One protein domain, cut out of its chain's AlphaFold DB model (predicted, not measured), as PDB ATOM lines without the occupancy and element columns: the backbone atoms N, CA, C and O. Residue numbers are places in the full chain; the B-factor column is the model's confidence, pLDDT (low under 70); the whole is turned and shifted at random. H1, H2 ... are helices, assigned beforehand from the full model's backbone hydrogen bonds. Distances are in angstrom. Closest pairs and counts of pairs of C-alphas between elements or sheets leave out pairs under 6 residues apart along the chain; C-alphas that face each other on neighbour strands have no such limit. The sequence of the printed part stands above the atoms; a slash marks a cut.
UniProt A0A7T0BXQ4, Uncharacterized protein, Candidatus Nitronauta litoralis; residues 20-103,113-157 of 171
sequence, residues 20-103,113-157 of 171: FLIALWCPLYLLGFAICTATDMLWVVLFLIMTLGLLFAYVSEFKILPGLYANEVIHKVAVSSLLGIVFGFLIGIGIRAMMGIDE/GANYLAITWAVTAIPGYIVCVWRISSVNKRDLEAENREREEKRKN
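AT A GLANCE: This is residues 20 to 103 and 113 to 157 of the 171 residues of an uncharacterized protein of Candidatus Nitronauta litoralis (UniProt A0A7T0BXQ4). Four helices, H2 to H5, make a loose up-and-down bundle, each running against the one before, with little H1 packed on H5 and residues 144 to 157 of H5 sticking out. The 129 printed residues, all helix in class, have five named helices, H1 to H5. The whole is loose, radius of gyration of the C-alphas 18.0 A, spanning 69 by 27 by 22 A.

HOW THE PARTS SIT: H2, residues 25 to 39, and H3, residues 41 to 59, form a hairpin, C-alphas 36 and 44 being closest at 5.0 A. H4, residues 68 to 98, touches H5, residues 113 to 157, opposite ways at a shallow tilt of 30 degrees; C-alphas 84 and 128 are closest, at 3.7 A. H3 and H5 are apart. Every O i to N i+4 pair is within hydrogen-bond range in H2, H3 and H4, and 38 of 41 in H5.

IN THESE COORDINATES: H1, residues 20 to 23, begins at C-alpha (-3.007, 3.577, 73.829). H4 is 44.5 A long; H5, 61.5 A with a kink of 32 degrees near residue 126, ends at (12.008, 28.266, 93.150).

THE WHOLE: Residues 104 to 112 are cut out, a gap of 17.8 A between C-alphas 103 and 113. Mean pLDDT of the printed part is 75.8; residues 138 to 157 are among those under 70.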
ATOM      1  N   PHE A  20      -2.220   4.714  74.301       75.19
ATOM      2  CA  PHE A  20      -3.007   3.577  73.829       75.19
ATOM      3  C   PHE A  20      -4.242   3.281  74.690       75.19
ATOM      4  O   PHE A  20      -5.280   2.923  74.140       75.19
ATOM      5  N   LEU A  21      -4.154   3.459  76.016       77.25
ATOM      6  CA  LEU A  21      -5.284   3.257  76.932       77.25
ATOM      7  C   LEU A  21      -6.292   4.401  76.819       77.25
ATOM      8  O   LEU A  21      -7.496   4.173  76.855       77.25
ATOM      9  N   ILE A  22      -5.810   5.632  76.645       76.00
ATOM     10  CA  ILE A  22      -6.690   6.788  76.449       76.00
ATOM     11  C   ILE A  22      -7.345   6.734  75.063       76.00
ATOM     12  O   ILE A  22      -8.531   7.017  74.923       76.00
ATOM     13  N   ALA A  23      -6.608   6.313  74.036       78.94
ATOM     14  CA  ALA A  23      -7.158   6.159  72.696       78.94
ATOM     15  C   ALA A  23      -8.246   5.083  72.616       78.94
ATOM     16  O   ALA A  23      -9.061   5.128  71.701       78.94
ATOM     17  N   LEU A  24      -8.305   4.151  73.577       84.06
ATOM     18  CA  LEU A  24      -9.327   3.104  73.656       84.06
ATOM     19  C   LEU A  24     -10.736   3.663  73.945       84.06
ATOM     20  O   LEU A  24     -11.734   3.017  73.635       84.06
ATOM     21  N   TRP A  25     -10.843   4.910  74.420       82.31
ATOM     22  CA  TRP A  25     -12.126   5.616  74.515       82.31
ATOM     23  C   TRP A  25     -12.741   5.929  73.143       82.31
ATOM     24  O   TRP A  25     -13.961   5.997  73.025       82.31
ATOM     25  N   CYS A  26     -11.929   6.073  72.091       84.81
ATOM     26  CA  CYS A  26     -12.416   6.309  70.731       84.81
ATOM     27  C   CYS A  26     -13.213   5.121  70.152       84.81
ATOM     28  O   CYS A  26     -14.364   5.333  69.768       84.81
ATOM     29  N   PRO A  27     -12.694   3.875  70.124       84.31
ATOM     30  CA  PRO A  27     -13.465   2.726  69.661       84.31
ATOM     31  C   PRO A  27     -14.664   2.418  70.567       84.31
ATOM     32  O   PRO A  27     -15.665   1.912  70.069       84.31
ATOM     33  N   LEU A  28     -14.609   2.764  71.862       86.94
ATOM     34  CA  LEU A  28     -15.766   2.669  72.757       86.94
ATOM     35  C   LEU A  28     -16.870   3.667  72.368       86.94
ATOM     36  O   LEU A  28     -18.043   3.312  72.331       86.94
ATOM     37  N   TYR A  29     -16.503   4.900  72.018       85.00
ATOM     38  CA  TYR A  29     -17.454   5.902  71.528       85.00
ATOM     39  C   TYR A  29     -18.055   5.509  70.167       85.00
ATOM     40  O   TYR A  29     -19.257   5.643  69.950       85.00
ATOM     41  N   LEU A  30     -17.238   4.943  69.273       87.62
ATOM     42  CA  LEU A  30     -17.680   4.410  67.978       87.62
ATOM     43  C   LEU A  30     -18.543   3.147  68.104       87.62
ATOM     44  O   LEU A  30     -19.318   2.845  67.202       87.62
ATOM     45  N   LEU A  31     -18.471   2.431  69.227       86.56
ATOM     46  CA  LEU A  31     -19.416   1.360  69.541       86.56
ATOM     47  C   LEU A  31     -20.825   1.936  69.739       86.56
ATOM     48  O   LEU A  31     -21.781   1.404  69.182       86.56
ATOM     49  N   GLY A  32     -20.945   3.072  70.433       84.62
ATOM     50  CA  GLY A  32     -22.205   3.817  70.530       84.62
ATOM     51  C   GLY A  32     -22.757   4.198  69.155       84.62
ATOM     52  O   GLY A  32     -23.926   3.950  68.878       84.62
ATOM     53  N   PHE A  33     -21.895   4.687  68.258       84.88
ATOM     54  CA  PHE A  33     -22.265   4.947  66.864       84.88
ATOM     55  C   PHE A  33     -22.762   3.683  66.143       84.88
ATOM     56  O   PHE A  33     -23.810   3.718  65.505       84.88
ATOM     57  N   ALA A  34     -22.059   2.555  66.285       83.06
ATOM     58  CA  ALA A  34     -22.449   1.288  65.668       83.06
ATOM     59  C   ALA A  34     -23.809   0.776  66.182       83.06
ATOM     60  O   ALA A  34     -24.619   0.273  65.402       83.06
ATOM     61  N   ILE A  35     -24.100   0.956  67.476       85.44
ATOM     62  CA  ILE A  35     -25.422   0.665  68.048       85.44
ATOM     63  C   ILE A  35     -26.480   1.585  67.432       85.44
ATOM     64  O   ILE A  35     -27.515   1.093  66.997       85.44
ATOM     65  N   CYS A  36     -26.216   2.892  67.334       85.62
ATOM     66  CA  CYS A  36     -27.136   3.837  66.700       85.62
ATOM     67  C   CYS A  36     -27.431   3.459  65.241       85.62
ATOM     68  O   CYS A  36     -28.579   3.522  64.818       85.62
ATOM     69  N   THR A  37     -26.426   3.008  64.482       81.12
ATOM     70  CA  THR A  37     -26.626   2.541  63.098       81.12
ATOM     71  C   THR A  37     -27.393   1.226  62.998       81.12
ATOM     72  O   THR A  37     -27.953   0.934  61.946       81.12
ATOM     73  N   ALA A  38     -27.410   0.422  64.064       79.56
ATOM     74  CA  ALA A  38     -28.145  -0.837  64.111       79.56
ATOM     75  C   ALA A  38     -29.613  -0.655  64.535       79.56
ATOM     76  O   ALA A  38     -30.412  -1.559  64.305       79.56
ATOM     77  N   THR A  39     -29.971   0.477  65.156       84.44
ATOM     78  CA  THR A  39     -31.344   0.761  65.594       84.44
ATOM     79  C   THR A  39     -32.142   1.535  64.551       84.44
ATOM     80  O   THR A  39     -33.127   1.009  64.045       84.44
ATOM     81  N   ASP A  40     -31.757   2.780  64.254       81.38
ATOM     82  CA  ASP A  40     -32.465   3.652  63.308       81.38
ATOM     83  C   ASP A  40     -31.610   4.870  62.905       81.38
ATOM     84  O   ASP A  40     -30.799   5.376  63.688       81.38
ATOM     85  N   MET A  41     -31.865   5.418  61.716       79.00
ATOM     86  CA  MET A  41     -31.227   6.628  61.189       79.00
ATOM     87  C   MET A  41     -31.421   7.846  62.103       79.00
ATOM     88  O   MET A  41     -30.524   8.683  62.204       79.00
ATOM     89  N   LEU A  42     -32.542   7.943  62.828       86.94
ATOM     90  CA  LEU A  42     -32.766   9.034  63.783       86.94
ATOM     91  C   LEU A  42     -31.733   9.026  64.925       86.94
ATOM     92  O   LEU A  42     -31.203  10.079  65.287       86.94
ATOM     93  N   TRP A  43     -31.405   7.849  65.468       85.50
ATOM     94  CA  TRP A  43     -30.398   7.708  66.527       85.50
ATOM     95  C   TRP A  43     -29.001   8.065  66.023       85.50
ATOM     96  O   TRP A  43     -28.224   8.677  66.756       85.50
ATOM     97  N   VAL A  44     -28.701   7.746  64.761       85.19
ATOM     98  CA  VAL A  44     -27.451   8.150  64.100       85.19
ATOM     99  C   VAL A  44     -27.353   9.672  64.005       85.19
ATOM    100  O   VAL A  44     -26.330  10.248  64.375       85.19
ATOM    101  N   VAL A  45     -28.418  10.344  63.560       85.75
ATOM    102  CA  VAL A  45     -28.444  11.811  63.447       85.75
ATOM    103  C   VAL A  45     -28.287  12.469  64.819       85.75
ATOM    104  O   VAL A  45     -27.476  13.383  64.967       85.75
ATOM    105  N   LEU A  46     -28.992  11.980  65.841       87.44
ATOM    106  CA  LEU A  46     -28.856  12.480  67.213       87.44
ATOM    107  C   LEU A  46     -27.437  12.293  67.756       87.44
ATOM    108  O   LEU A  46     -26.890  13.208  68.373       87.44
ATOM    109  N   PHE A  47     -26.816  11.142  67.490       87.38
ATOM    110  CA  PHE A  47     -25.429  10.889  67.861       87.38
ATOM    111  C   PHE A  47     -24.481  11.892  67.191       87.38
ATOM    112  O   PHE A  47     -23.647  12.501  67.863       87.38
ATOM    113  N   LEU A  48     -24.632  12.133  65.887       87.12
ATOM    114  CA  LEU A  48     -23.807  13.101  65.159       87.12
ATOM    115  C   LEU A  48     -23.995  14.528  65.680       87.12
ATOM    116  O   LEU A  48     -23.004  15.221  65.901       87.12
ATOM    117  N   ILE A  49     -25.234  14.951  65.947       89.31
ATOM    118  CA  ILE A  49     -25.525  16.267  66.535       89.31
ATOM    119  C   ILE A  49     -24.901  16.386  67.928       89.31
ATOM    120  O   ILE A  49     -24.291  17.408  68.230       89.31
ATOM    121  N   MET A  50     -24.981  15.346  68.764       86.00
ATOM    122  CA  MET A  50     -24.323  15.325  70.074       86.00
ATOM    123  C   MET A  50     -22.801  15.467  69.932       86.00
ATOM    124  O   MET A  50     -22.183  16.276  70.626       86.00
ATOM    125  N   THR A  51     -22.198  14.717  69.008       84.62
ATOM    126  CA  THR A  51     -20.749  14.759  68.753       84.62
ATOM    127  C   THR A  51     -20.317  16.148  68.267       84.62
ATOM    128  O   THR A  51     -19.323  16.697  68.740       84.62
ATOM    129  N   LEU A  52     -21.091  16.754  67.361       85.56
ATOM    130  CA  LEU A  52     -20.864  18.107  66.848       85.56
ATOM    131  C   LEU A  52     -21.073  19.177  67.926       85.56
ATOM    132  O   LEU A  52     -20.292  20.123  68.002       85.56
ATOM    133  N   GLY A  53     -22.071  19.009  68.795       83.88
ATOM    134  CA  GLY A  53     -22.311  19.884  69.942       83.88
ATOM    135  C   GLY A  53     -21.133  19.893  70.917       83.88
ATOM    136  O   GLY A  53     -20.728  20.954  71.387       83.88
ATOM    137  N   LEU A  54     -20.512  18.734  71.149       82.62
ATOM    138  CA  LEU A  54     -19.295  18.620  71.955       82.62
ATOM    139  C   LEU A  54     -18.100  19.348  71.309       82.62
ATOM    140  O   LEU A  54     -17.331  20.016  72.002       82.62
ATOM    141  N   LEU A  55     -17.948  19.256  69.982       82.06
ATOM    142  CA  LEU A  55     -16.936  20.024  69.246       82.06
ATOM    143  C   LEU A  55     -17.195  21.534  69.349       82.06
ATOM    144  O   LEU A  55     -16.259  22.300  69.576       82.06
ATOM    145  N   PHE A  56     -18.450  21.957  69.207       77.56
ATOM    146  CA  PHE A  56     -18.841  23.362  69.289       77.56
ATOM    147  C   PHE A  56     -18.599  23.950  70.688       77.56
ATOM    148  O   PHE A  56     -18.088  25.063  70.816       77.56
ATOM    149  N   ALA A  57     -18.889  23.184  71.742       77.81
ATOM    150  CA  ALA A  57     -18.606  23.563  73.127       77.81
ATOM    151  C   ALA A  57     -17.103  23.793  73.388       77.81
ATOM    152  O   ALA A  57     -16.734  24.679  74.154       77.81
ATOM    153  N   TYR A  58     -16.227  23.041  72.712       67.75
ATOM    154  CA  TYR A  58     -14.780  23.256  72.790       67.75
ATOM    155  C   TYR A  58     -14.333  24.547  72.087       67.75
ATOM    156  O   TYR A  58     -13.535  25.297  72.642       67.75
ATOM    157  N   VAL A  59     -14.862  24.835  70.890       72.00
ATOM    158  CA  VAL A  59     -14.545  26.070  70.137       72.00
ATOM    159  C   VAL A  59     -15.034  27.323  70.871       72.00
ATOM    160  O   VAL A  59     -14.436  28.384  70.747       72.00
ATOM    161  N   SER A  60     -16.096  27.193  71.665       69.44
ATOM    162  CA  SER A  60     -16.633  28.262  72.514       69.44
ATOM    163  C   SER A  60     -15.968  28.357  73.898       69.44
ATOM    164  O   SER A  60     -16.464  29.072  74.763       69.44
ATOM    165  N   GLU A  61     -14.842  27.662  74.109       60.81
ATOM    166  CA  GLU A  61     -14.012  27.703  75.326       60.81
ATOM    167  C   GLU A  61     -14.729  27.323  76.638       60.81
ATOM    168  O   GLU A  61     -14.205  27.542  77.738       60.81
ATOM    169  N   PHE A  62     -15.899  26.683  76.567       56.31
ATOM    170  CA  PHE A  62     -16.576  26.207  77.766       56.31
ATOM    171  C   PHE A  62     -15.797  25.041  78.385       56.31
ATOM    172  O   PHE A  62     -15.566  23.997  77.771       56.31
ATOM    173  N   LYS A  63     -15.392  25.202  79.649       56.84
ATOM    174  CA  LYS A  63     -14.770  24.131  80.439       56.84
ATOM    175  C   LYS A  63     -15.844  23.117  80.838       56.84
ATOM    176  O   LYS A  63     -16.478  23.266  81.875       56.84
ATOM    177  N   ILE A  64     -16.037  22.086  80.014       58.19
ATOM    178  CA  ILE A  64     -16.997  20.997  80.283       58.19
ATOM    179  C   ILE A  64     -16.557  20.171  81.508       58.19
ATOM    180  O   ILE A  64     -17.387  19.671  82.261       58.19
ATOM    181  N   LEU A  65     -15.244  20.053  81.734       56.66
ATOM    182  CA  LEU A  65     -14.652  19.384  82.893       56.66
ATOM    183  C   LEU A  65     -13.654  20.309  83.610       56.66
ATOM    184  O   LEU A  65     -12.996  21.120  82.955       56.66
ATOM    185  N   PRO A  66     -13.454  20.148  84.932       53.75
ATOM    186  CA  PRO A  66     -12.536  20.971  85.730       53.75
ATOM    187  C   PRO A  66     -11.039  20.715  85.450       53.75
ATOM    188  O   PRO A  66     -10.186  21.168  86.210       53.75
ATOM    189  N   GLY A  67     -10.692  20.003  84.371       55.88
ATOM    190  CA  GLY A  67      -9.318  19.661  84.004       55.88
ATOM    191  C   GLY A  67      -9.000  20.012  82.552       55.88
ATOM    192  O   GLY A  67      -9.668  19.533  81.637       55.88
ATOM    193  N   LEU A  68      -7.938  20.800  82.348       60.88
ATOM    194  CA  LEU A  68      -7.471  21.236  81.025       60.88
ATOM    195  C   LEU A  68      -7.106  20.037  80.125       60.88
ATOM    196  O   LEU A  68      -7.518  19.973  78.970       60.88
ATOM    197  N   TYR A  69      -6.451  19.029  80.713       62.41
ATOM    198  CA  TYR A  69      -6.094  17.766  80.061       62.41
ATOM    199  C   TYR A  69      -7.311  16.939  79.629       62.41
ATOM    200  O   TYR A  69      -7.386  16.450  78.503       62.41
ATOM    201  N   ALA A  70      -8.293  16.787  80.521       64.62
ATOM    202  CA  ALA A  70      -9.489  15.999  80.240       64.62
ATOM    203  C   ALA A  70     -10.313  16.630  79.109       64.62
ATOM    204  O   ALA A  70     -10.833  15.912  78.258       64.62
ATOM    205  N   ASN A  71     -10.368  17.966  79.062       69.31
ATOM    206  CA  ASN A  71     -11.054  18.692  78.000       69.31
ATOM    207  C   ASN A  71     -10.373  18.491  76.635       69.31
ATOM    208  O   ASN A  71     -11.039  18.197  75.642       69.31
ATOM    209  N   GLU A  72      -9.039  18.572  76.578       70.81
ATOM    210  CA  GLU A  72      -8.298  18.366  75.327       70.81
ATOM    211  C   GLU A  72      -8.369  16.911  74.832       70.81
ATOM    212  O   GLU A  72      -8.533  16.667  73.633       70.81
ATOM    213  N   VAL A  73      -8.298  15.934  75.742       73.94
ATOM    214  CA  VAL A  73      -8.437  14.511  75.404       73.94
ATOM    215  C   VAL A  73      -9.818  14.217  74.827       73.94
ATOM    216  O   VAL A  73      -9.905  13.609  73.762       73.94
ATOM    217  N   ILE A  74     -10.889  14.675  75.480       76.38
ATOM    218  CA  ILE A  74     -12.266  14.466  75.009       76.38
ATOM    219  C   ILE A  74     -12.459  15.076  73.623       76.38
ATOM    220  O   ILE A  74     -13.011  14.425  72.736       76.38
ATOM    221  N   HIS A  75     -11.944  16.284  73.404       78.88
ATOM    222  CA  HIS A  75     -12.029  16.927  72.102       78.88
ATOM    223  C   HIS A  75     -11.299  16.125  71.017       78.88
ATOM    224  O   HIS A  75     -11.845  15.872  69.944       78.88
ATOM    225  N   LYS A  76     -10.078  15.653  71.290       79.94
ATOM    226  CA  LYS A  76      -9.328  14.839  70.325       79.94
ATOM    227  C   LYS A  76      -9.987  13.494  70.055       79.94
ATOM    228  O   LYS A  76      -9.975  13.067  68.901       79.94
ATOM    229  N   VAL A  77     -10.587  12.875  71.071       83.44
ATOM    230  CA  VAL A  77     -11.394  11.658  70.925       83.44
ATOM    231  C   VAL A  77     -12.597  11.929  70.020       83.44
ATOM    232  O   VAL A  77     -12.799  11.183  69.065       83.44
ATOM    233  N   ALA A  78     -13.319  13.030  70.229       82.69
ATOM    234  CA  ALA A  78     -14.480  13.401  69.419       82.69
ATOM    235  C   ALA A  78     -14.125  13.744  67.962       82.69
ATOM    236  O   ALA A  78     -14.815  13.328  67.035       82.69
ATOM    237  N   VAL A  79     -13.011  14.442  67.716       84.62
ATOM    238  CA  VAL A  79     -12.559  14.683  66.335       84.62
ATOM    239  C   VAL A  79     -12.084  13.382  65.682       84.62
ATOM    240  O   VAL A  79     -12.319  13.162  64.495       84.62
ATOM    241  N   SER A  80     -11.425  12.497  66.436       84.69
ATOM    242  CA  SER A  80     -10.985  11.203  65.905       84.69
ATOM    243  C   SER A  80     -12.139  10.247  65.609       84.69
ATOM    244  O   SER A  80     -12.065   9.535  64.614       84.69
ATOM    245  N   SER A  81     -13.215  10.256  66.402       83.44
ATOM    246  CA  SER A  81     -14.405   9.453  66.113       83.44
ATOM    247  C   SER A  81     -15.138   9.980  64.884       83.44
ATOM    248  O   SER A  81     -15.515   9.188  64.028       83.44
ATOM    249  N   LEU A  82     -15.246  11.302  64.721       85.12
ATOM    250  CA  LEU A  82     -15.858  11.901  63.533       85.12
ATOM    251  C   LEU A  82     -15.064  11.568  62.259       85.12
ATOM    252  O   LEU A  82     -15.643  11.153  61.259       85.12
ATOM    253  N   LEU A  83     -13.728  11.639  62.316       85.81
ATOM    254  CA  LEU A  83     -12.865  11.170  61.226       85.81
ATOM    255  C   LEU A  83     -12.973   9.656  60.998       85.81
ATOM    256  O   LEU A  83     -12.977   9.223  59.851       85.81
ATOM    257  N   GLY A  84     -13.088   8.855  62.059       83.50
ATOM    258  CA  GLY A  84     -13.297   7.408  61.971       83.50
ATOM    259  C   GLY A  84     -14.601   7.041  61.264       83.50
ATOM    260  O   GLY A  84     -14.610   6.117  60.456       83.50
ATOM    261  N   ILE A  85     -15.676   7.804  61.490       85.44
ATOM    262  CA  ILE A  85     -16.947   7.654  60.769       85.44
ATOM    263  C   ILE A  85     -16.763   8.003  59.290       85.44
ATOM    264  O   ILE A  85     -17.147   7.211  58.438       85.44
ATOM    265  N   VAL A  86     -16.129   9.139  58.969       85.56
ATOM    266  CA  VAL A  86     -15.894   9.556  57.572       85.56
ATOM    267  C   VAL A  86     -15.032   8.536  56.822       85.56
ATOM    268  O   VAL A  86     -15.418   8.068  55.751       85.56
ATOM    269  N   PHE A  87     -13.886   8.151  57.386       84.25
ATOM    270  CA  PHE A  87     -13.010   7.150  56.778       84.25
ATOM    271  C   PHE A  87     -13.673   5.778  56.714       84.25
ATOM    272  O   PHE A  87     -13.556   5.104  55.695       84.25
ATOM    273  N   GLY A  88     -14.401   5.376  57.755       81.94
ATOM    274  CA  GLY A  88     -15.139   4.120  57.764       81.94
ATOM    275  C   GLY A  88     -16.231   4.080  56.696       81.94
ATOM    276  O   GLY A  88     -16.396   3.062  56.037       81.94
ATOM    277  N   PHE A  89     -16.920   5.192  56.441       81.81
ATOM    278  CA  PHE A  89     -17.916   5.265  55.374       81.81
ATOM    279  C   PHE A  89     -17.270   5.168  53.984       81.81
ATOM    280  O   PHE A  89     -17.729   4.398  53.146       81.81
ATOM    281  N   LEU A  90     -16.151   5.867  53.758       84.06
ATOM    282  CA  LEU A  90     -15.389   5.785  52.503       84.06
ATOM    283  C   LEU A  90     -14.835   4.377  52.247       84.06
ATOM    284  O   LEU A  90     -14.945   3.856  51.137       84.06
ATOM    285  N   ILE A  91     -14.276   3.741  53.279       82.56
ATOM    286  CA  ILE A  91     -13.792   2.358  53.216       82.56
ATOM    287  C   ILE A  91     -14.965   1.398  52.995       82.56
ATOM    288  O   ILE A  91     -14.859   0.491  52.178       82.56
ATOM    289  N   GLY A  92     -16.096   1.611  53.670       78.62
ATOM    290  CA  GLY A  92     -17.304   0.803  53.520       78.62
ATOM    291  C   GLY A  92     -17.872   0.840  52.101       78.62
ATOM    292  O   GLY A  92     -18.184  -0.213  51.548       78.62
ATOM    293  N   ILE A  93     -17.934   2.024  51.484       79.81
ATOM    294  CA  ILE A  93     -18.320   2.185  50.075       79.81
ATOM    295  C   ILE A  93     -17.310   1.479  49.165       79.81
ATOM    296  O   ILE A  93     -17.709   0.717  48.289       79.81
ATOM    297  N   GLY A  94     -16.006   1.677  49.390       77.75
ATOM    298  CA  GLY A  94     -14.953   1.045  48.589       77.75
ATOM    299  C   GLY A  94     -14.974  -0.485  48.654       77.75
ATOM    300  O   GLY A  94     -14.868  -1.146  47.624       77.75
ATOM    301  N   ILE A  95     -15.174  -1.057  49.844       74.38
ATOM    302  CA  ILE A  95     -15.304  -2.507  50.044       74.38
ATOM    303  C   ILE A  95     -16.556  -3.031  49.337       74.38
ATOM    304  O   ILE A  95     -16.476  -4.039  48.641       74.38
ATOM    305  N   ARG A  96     -17.701  -2.347  49.460       67.94
ATOM    306  CA  ARG A  96     -18.945  -2.752  48.783       67.94
ATOM    307  C   ARG A  96     -18.829  -2.681  47.262       67.94
ATOM    308  O   ARG A  96     -19.228  -3.629  46.592       67.94
ATOM    309  N   ALA A  97     -18.216  -1.620  46.736       71.50
ATOM    310  CA  ALA A  97     -17.961  -1.454  45.308       71.50
ATOM    311  C   ALA A  97     -17.005  -2.531  44.764       71.50
ATOM    312  O   ALA A  97     -17.247  -3.086  43.698       71.50
ATOM    313  N   MET A  98     -15.949  -2.875  45.509       67.06
ATOM    314  CA  MET A  98     -15.006  -3.934  45.130       67.06
ATOM    315  C   MET A  98     -15.629  -5.337  45.217       67.06
ATOM    316  O   MET A  98     -15.300  -6.204  44.412       67.06
ATOM    317  N   MET A  99     -16.519  -5.568  46.183       65.44
ATOM    318  CA  MET A  99     -17.207  -6.850  46.373       65.44
ATOM    319  C   MET A  99     -18.459  -7.009  45.497       65.44
ATOM    320  O   MET A  99     -19.094  -8.058  45.556       65.44
ATOM    321  N   GLY A 100     -18.817  -6.003  44.689       58.44
ATOM    322  CA  GLY A 100     -19.991  -6.050  43.810       58.44
ATOM    323  C   GLY A 100     -21.317  -6.191  44.563       58.44
ATOM    324  O   GLY A 100     -22.252  -6.793  44.043       58.44
ATOM    325  N   ILE A 101     -21.392  -5.689  45.800       60.16
ATOM    326  CA  ILE A 101     -22.613  -5.737  46.614       60.16
ATOM    327  C   ILE A 101     -23.519  -4.591  46.154       60.16
ATOM    328  O   ILE A 101     -23.299  -3.441  46.535       60.16
ATOM    329  N   ASP A 102     -24.494  -4.914  45.304       50.19
ATOM    330  CA  ASP A 102     -25.437  -3.964  44.709       50.19
ATOM    331  C   ASP A 102     -26.527  -3.532  45.711       50.19
ATOM    332  O   ASP A 102     -26.996  -4.334  46.525       50.19
ATOM    333  N   GLU A 103     -26.950  -2.265  45.654       50.16
ATOM    334  CA  GLU A 103     -27.879  -1.637  46.618       50.16
ATOM    335  C   GLU A 103     -29.342  -2.114  46.487       50.16
ATOM    336  O   GLU A 103     -30.198  -1.688  47.259       50.16
ATOM    337  N   GLY A 113     -27.895  -9.228  62.744       67.81
ATOM    338  CA  GLY A 113     -27.735  -7.860  63.252       67.81
ATOM    339  C   GLY A 113     -26.434  -7.668  64.047       67.81
ATOM    340  O   GLY A 113     -25.815  -6.609  63.981       67.81
ATOM    341  N   ALA A 114     -25.943  -8.733  64.694       73.06
ATOM    342  CA  ALA A 114     -24.641  -8.760  65.357       73.06
ATOM    343  C   ALA A 114     -23.449  -8.654  64.384       73.06
ATOM    344  O   ALA A 114     -22.500  -7.924  64.661       73.06
ATOM    345  N   ASN A 115     -23.496  -9.330  63.233       75.75
ATOM    346  CA  ASN A 115     -22.445  -9.258  62.217       75.75
ATOM    347  C   ASN A 115     -22.433  -7.877  61.548       75.75
ATOM    348  O   ASN A 115     -21.361  -7.327  61.301       75.75
ATOM    349  N   TYR A 116     -23.609  -7.299  61.273       75.44
ATOM    350  CA  TYR A 116     -23.713  -5.955  60.695       75.44
ATOM    351  C   TYR A 116     -23.131  -4.900  61.644       75.44
ATOM    352  O   TYR A 116     -22.335  -4.053  61.229       75.44
ATOM    353  N   LEU A 117     -23.460  -5.003  62.936       80.12
ATOM    354  CA  LEU A 117     -22.910  -4.146  63.983       80.12
ATOM    355  C   LEU A 117     -21.393  -4.320  64.108       80.12
ATOM    356  O   LEU A 117     -20.671  -3.327  64.139       80.12
ATOM    357  N   ALA A 118     -20.896  -5.559  64.132       81.81
ATOM    358  CA  ALA A 118     -19.470  -5.841  64.272       81.81
ATOM    359  C   ALA A 118     -18.647  -5.316  63.087       81.81
ATOM    360  O   ALA A 118     -17.586  -4.731  63.300       81.81
ATOM    361  N   ILE A 119     -19.136  -5.471  61.852       83.38
ATOM    362  CA  ILE A 119     -18.453  -4.950  60.658       83.38
ATOM    363  C   ILE A 119     -18.482  -3.423  60.647       83.38
ATOM    364  O   ILE A 119     -17.443  -2.801  60.446       83.38
ATOM    365  N   THR A 120     -19.638  -2.809  60.907       81.00
ATOM    366  CA  THR A 120     -19.772  -1.343  60.939       81.00
ATOM    367  C   THR A 120     -18.881  -0.732  62.018       81.00
ATOM    368  O   THR A 120     -18.174   0.250  61.772       81.00
ATOM    369  N   TRP A 121     -18.844  -1.356  63.196       86.69
ATOM    370  CA  TRP A 121     -17.926  -0.983  64.259       86.69
ATOM    371  C   TRP A 121     -16.472  -1.162  63.827       86.69
ATOM    372  O   TRP A 121     -15.717  -0.210  63.924       86.69
ATOM    373  N   ALA A 122     -16.065  -2.314  63.293       85.25
ATOM    374  CA  ALA A 122     -14.674  -2.555  62.905       85.25
ATOM    375  C   ALA A 122     -14.185  -1.566  61.831       85.25
ATOM    376  O   ALA A 122     -13.111  -0.977  61.964       85.25
ATOM    377  N   VAL A 123     -14.998  -1.335  60.798       86.56
ATOM    378  CA  VAL A 123     -14.669  -0.450  59.673       86.56
ATOM    379  C   VAL A 123     -14.500   1.005  60.121       86.56
ATOM    380  O   VAL A 123     -13.667   1.717  59.568       86.56
ATOM    381  N   THR A 124     -15.236   1.446  61.144       85.75
ATOM    382  CA  THR A 124     -15.130   2.813  61.686       85.75
ATOM    383  C   THR A 124     -14.108   2.924  62.827       85.75
ATOM    384  O   THR A 124     -13.350   3.895  62.901       85.75
ATOM    385  N   ALA A 125     -14.028   1.917  63.700       86.25
ATOM    386  CA  ALA A 125     -13.182   1.879  64.890       86.25
ATOM    387  C   ALA A 125     -11.697   1.754  64.568       86.25
ATOM    388  O   ALA A 125     -10.892   2.409  65.223       86.25
ATOM    389  N   ILE A 126     -11.318   0.959  63.564       85.06
ATOM    390  CA  ILE A 126      -9.911   0.780  63.178       85.06
ATOM    391  C   ILE A 126      -9.282   2.109  62.719       85.06
ATOM    392  O   ILE A 126      -8.302   2.540  63.338       85.06
ATOM    393  N   PRO A 127      -9.818   2.810  61.698       85.81
ATOM    394  CA  PRO A 127      -9.257   4.095  61.286       85.81
ATOM    395  C   PRO A 127      -9.400   5.157  62.385       85.81
ATOM    396  O   PRO A 127      -8.463   5.922  62.614       85.81
ATOM    397  N   GLY A 128     -10.521   5.169  63.119       84.38
ATOM    398  CA  GLY A 128     -10.732   6.090  64.238       84.38
ATOM    399  C   GLY A 128      -9.684   5.935  65.345       84.38
ATOM    400  O   GLY A 128      -9.097   6.922  65.788       84.38
ATOM    401  N   TYR A 129      -9.377   4.697  65.740       84.94
ATOM    402  CA  TYR A 129      -8.386   4.389  66.769       84.94
ATOM    403  C   TYR A 129      -6.980   4.821  66.355       84.94
ATOM    404  O   TYR A 129      -6.300   5.490  67.131       84.94
ATOM    405  N   ILE A 130      -6.557   4.509  65.125       86.19
ATOM    406  CA  ILE A 130      -5.234   4.901  64.614       86.19
ATOM    407  C   ILE A 130      -5.076   6.428  64.655       86.19
ATOM    408  O   ILE A 130      -4.076   6.945  65.165       86.19
ATOM    409  N   VAL A 131      -6.090   7.162  64.187       85.38
ATOM    410  CA  VAL A 131      -6.099   8.631  64.218       85.38
ATOM    411  C   VAL A 131      -6.088   9.154  65.659       85.38
ATOM    412  O   VAL A 131      -5.379  10.119  65.962       85.38
ATOM    413  N   CYS A 132      -6.835   8.518  66.561       85.06
ATOM    414  CA  CYS A 132      -6.899   8.895  67.970       85.06
ATOM    415  C   CYS A 132      -5.547   8.714  68.677       85.06
ATOM    416  O   CYS A 132      -5.054   9.653  69.305       85.06
ATOM    417  N   VAL A 133      -4.899   7.554  68.507       82.75
ATOM    418  CA  VAL A 133      -3.558   7.270  69.047       82.75
ATOM    419  C   VAL A 133      -2.555   8.306  68.554       82.75
ATOM    420  O   VAL A 133      -1.822   8.887  69.357       82.75
ATOM    421  N   TRP A 134      -2.553   8.598  67.250       83.00
ATOM    422  CA  TRP A 134      -1.658   9.600  66.677       83.00
ATOM    423  C   TRP A 134      -1.880  10.988  67.304       83.00
ATOM    424  O   TRP A 134      -0.924  11.625  67.758       83.00
ATOM    425  N   ARG A 135      -3.135  11.437  67.445       79.81
ATOM    426  CA  ARG A 135      -3.466  12.744  68.044       79.81
ATOM    427  C   ARG A 135      -3.197  12.835  69.545       79.81
ATOM    428  O   ARG A 135      -2.848  13.918  70.016       79.81
ATOM    429  N   ILE A 136      -3.372  11.752  70.299       79.88
ATOM    430  CA  ILE A 136      -3.090  11.708  71.743       79.88
ATOM    431  C   ILE A 136      -1.578  11.656  71.983       79.88
ATOM    432  O   ILE A 136      -1.073  12.346  72.867       79.88
ATOM    433  N   SER A 137      -0.829  10.925  71.151       74.31
ATOM    434  CA  SER A 137       0.634  10.859  71.251       74.31
ATOM    435  C   SER A 137       1.306  12.231  71.092       74.31
ATOM    436  O   SER A 137       2.313  12.504  71.746       74.31
ATOM    437  N   SER A 138       0.718  13.132  70.294       69.69
ATOM    438  CA  SER A 138       1.192  14.514  70.143       69.69
ATOM    439  C   SER A 138       0.782  15.449  71.293       69.69
ATOM    440  O   SER A 138       1.432  16.474  71.494       69.69
ATOM    441  N   VAL A 139      -0.254  15.121  72.082       65.00
ATOM    442  CA  VAL A 139      -0.530  15.813  73.365       65.00
ATOM    443  C   VAL A 139       0.484  15.397  74.403       65.00
ATOM    444  O   VAL A 139       1.067  16.260  75.036       65.00
ATOM    445  N   ASN A 140       0.742  14.093  74.521       63.72
ATOM    446  CA  ASN A 140       1.611  13.571  75.567       63.72
ATOM    447  C   ASN A 140       3.014  14.196  75.519       63.72
ATOM    448  O   ASN A 140       3.607  14.433  76.560       63.72
ATOM    449  N   LYS A 141       3.527  14.523  74.322       59.12
ATOM    450  CA  LYS A 141       4.791  15.267  74.164       59.12
ATOM    451  C   LYS A 141       4.696  16.716  74.664       59.12
ATOM    452  O   LYS A 141       5.561  17.143  75.417       59.12
ATOM    453  N   ARG A 142       3.635  17.441  74.289       59.53
ATOM    454  CA  ARG A 142       3.406  18.840  74.707       59.53
ATOM    455  C   ARG A 142       3.143  18.963  76.212       59.53
ATOM    456  O   ARG A 142       3.653  19.884  76.837       59.53
ATOM    457  N   ASP A 143       2.421  18.014  76.799       60.78
ATOM    458  CA  ASP A 143       2.220  17.950  78.250       60.78
ATOM    459  C   ASP A 143       3.488  17.545  78.996       60.78
ATOM    460  O   ASP A 143       3.762  18.109  80.049       60.78
ATOM    461  N   LEU A 144       4.303  16.628  78.454       55.25
ATOM    462  CA  LEU A 144       5.614  16.331  79.042       55.25
ATOM    463  C   LEU A 144       6.494  17.584  79.094       55.25
ATOM    464  O   LEU A 144       7.206  17.802  80.071       55.25
ATOM    465  N   GLU A 145       6.465  18.399  78.042       59.09
ATOM    466  CA  GLU A 145       7.202  19.661  77.982       59.09
ATOM    467  C   GLU A 145       6.653  20.681  78.988       59.09
ATOM    468  O   GLU A 145       7.439  21.306  79.702       59.09
ATOM    469  N   ALA A 146       5.329  20.805  79.115       62.16
ATOM    470  CA  ALA A 146       4.689  21.676  80.100       62.16
ATOM    471  C   ALA A 146       4.971  21.232  81.550       62.16
ATOM    472  O   ALA A 146       5.357  22.052  82.386       62.16
ATOM    473  N   GLU A 147       4.873  19.933  81.846       59.00
ATOM    474  CA  GLU A 147       5.159  19.376  83.171       59.00
ATOM    475  C   GLU A 147       6.650  19.495  83.523       59.00
ATOM    476  O   GLU A 147       7.004  19.836  84.655       59.00
ATOM    477  N   ASN A 148       7.552  19.277  82.557       59.91
ATOM    478  CA  ASN A 148       8.985  19.496  82.760       59.91
ATOM    479  C   ASN A 148       9.298  20.969  83.032       59.91
ATOM    480  O   ASN A 148      10.120  21.259  83.903       59.91
ATOM    481  N   ARG A 149       8.608  21.900  82.366       67.06
ATOM    482  CA  ARG A 149       8.754  23.341  82.599       67.06
ATOM    483  C   ARG A 149       8.299  23.728  84.005       67.06
ATOM    484  O   ARG A 149       9.033  24.420  84.705       67.06
ATOM    485  N   GLU A 150       7.177  23.188  84.483       69.44
ATOM    486  CA  GLU A 150       6.753  23.363  85.878       69.44
ATOM    487  C   GLU A 150       7.725  22.732  86.884       69.44
ATOM    488  O   GLU A 150       7.981  23.300  87.946       69.44
ATOM    489  N   ARG A 151       8.281  21.549  86.590       59.94
ATOM    490  CA  ARG A 151       9.288  20.902  87.449       59.94
ATOM    491  C   ARG A 151      10.577  21.716  87.497       59.94
ATOM    492  O   ARG A 151      11.192  21.812  88.560       59.94
ATOM    493  N   GLU A 152      10.981  22.326  86.387       66.56
ATOM    494  CA  GLU A 152      12.103  23.260  86.340       66.56
ATOM    495  C   GLU A 152      11.817  24.549  87.105       66.56
ATOM    496  O   GLU A 152      12.687  25.006  87.841       66.56
ATOM    497  N   GLU A 153      10.617  25.117  86.996       67.50
ATOM    498  CA  GLU A 153      10.199  26.299  87.758       67.50
ATOM    499  C   GLU A 153      10.119  25.997  89.263       67.50
ATOM    500  O   GLU A 153      10.658  26.751  90.072       67.50
ATOM    501  N   LYS A 154       9.581  24.836  89.661       66.69
ATOM    502  CA  LYS A 154       9.580  24.354  91.055       66.69
ATOM    503  C   LYS A 154      11.000  24.078  91.566       66.69
ATOM    504  O   LYS A 154      11.306  24.405  92.712       66.69
ATOM    505  N   ARG A 155      11.904  23.543  90.732       62.12
ATOM    506  CA  ARG A 155      13.336  23.380  91.061       62.12
ATOM    507  C   ARG A 155      14.060  24.725  91.170       62.12
ATOM    508  O   ARG A 155      14.869  24.889  92.078       62.12
ATOM    509  N   LYS A 156      13.770  25.688  90.292       64.75
ATOM    510  CA  LYS A 156      14.329  27.052  90.330       64.75
ATOM    511  C   LYS A 156      13.839  27.815  91.565       64.75
ATOM    512  O   LYS A 156      14.650  28.448  92.234       64.75
ATOM    513  N   ASN A 157      12.568  27.671  91.934       59.31
ATOM    514  CA  ASN A 157      12.008  28.266  93.150       59.31
ATOM    515  C   ASN A 157      12.546  27.603  94.427       59.31
ATOM    516  O   ASN A 157      12.894  28.316  95.363       59.31
TER     517      ASN A 157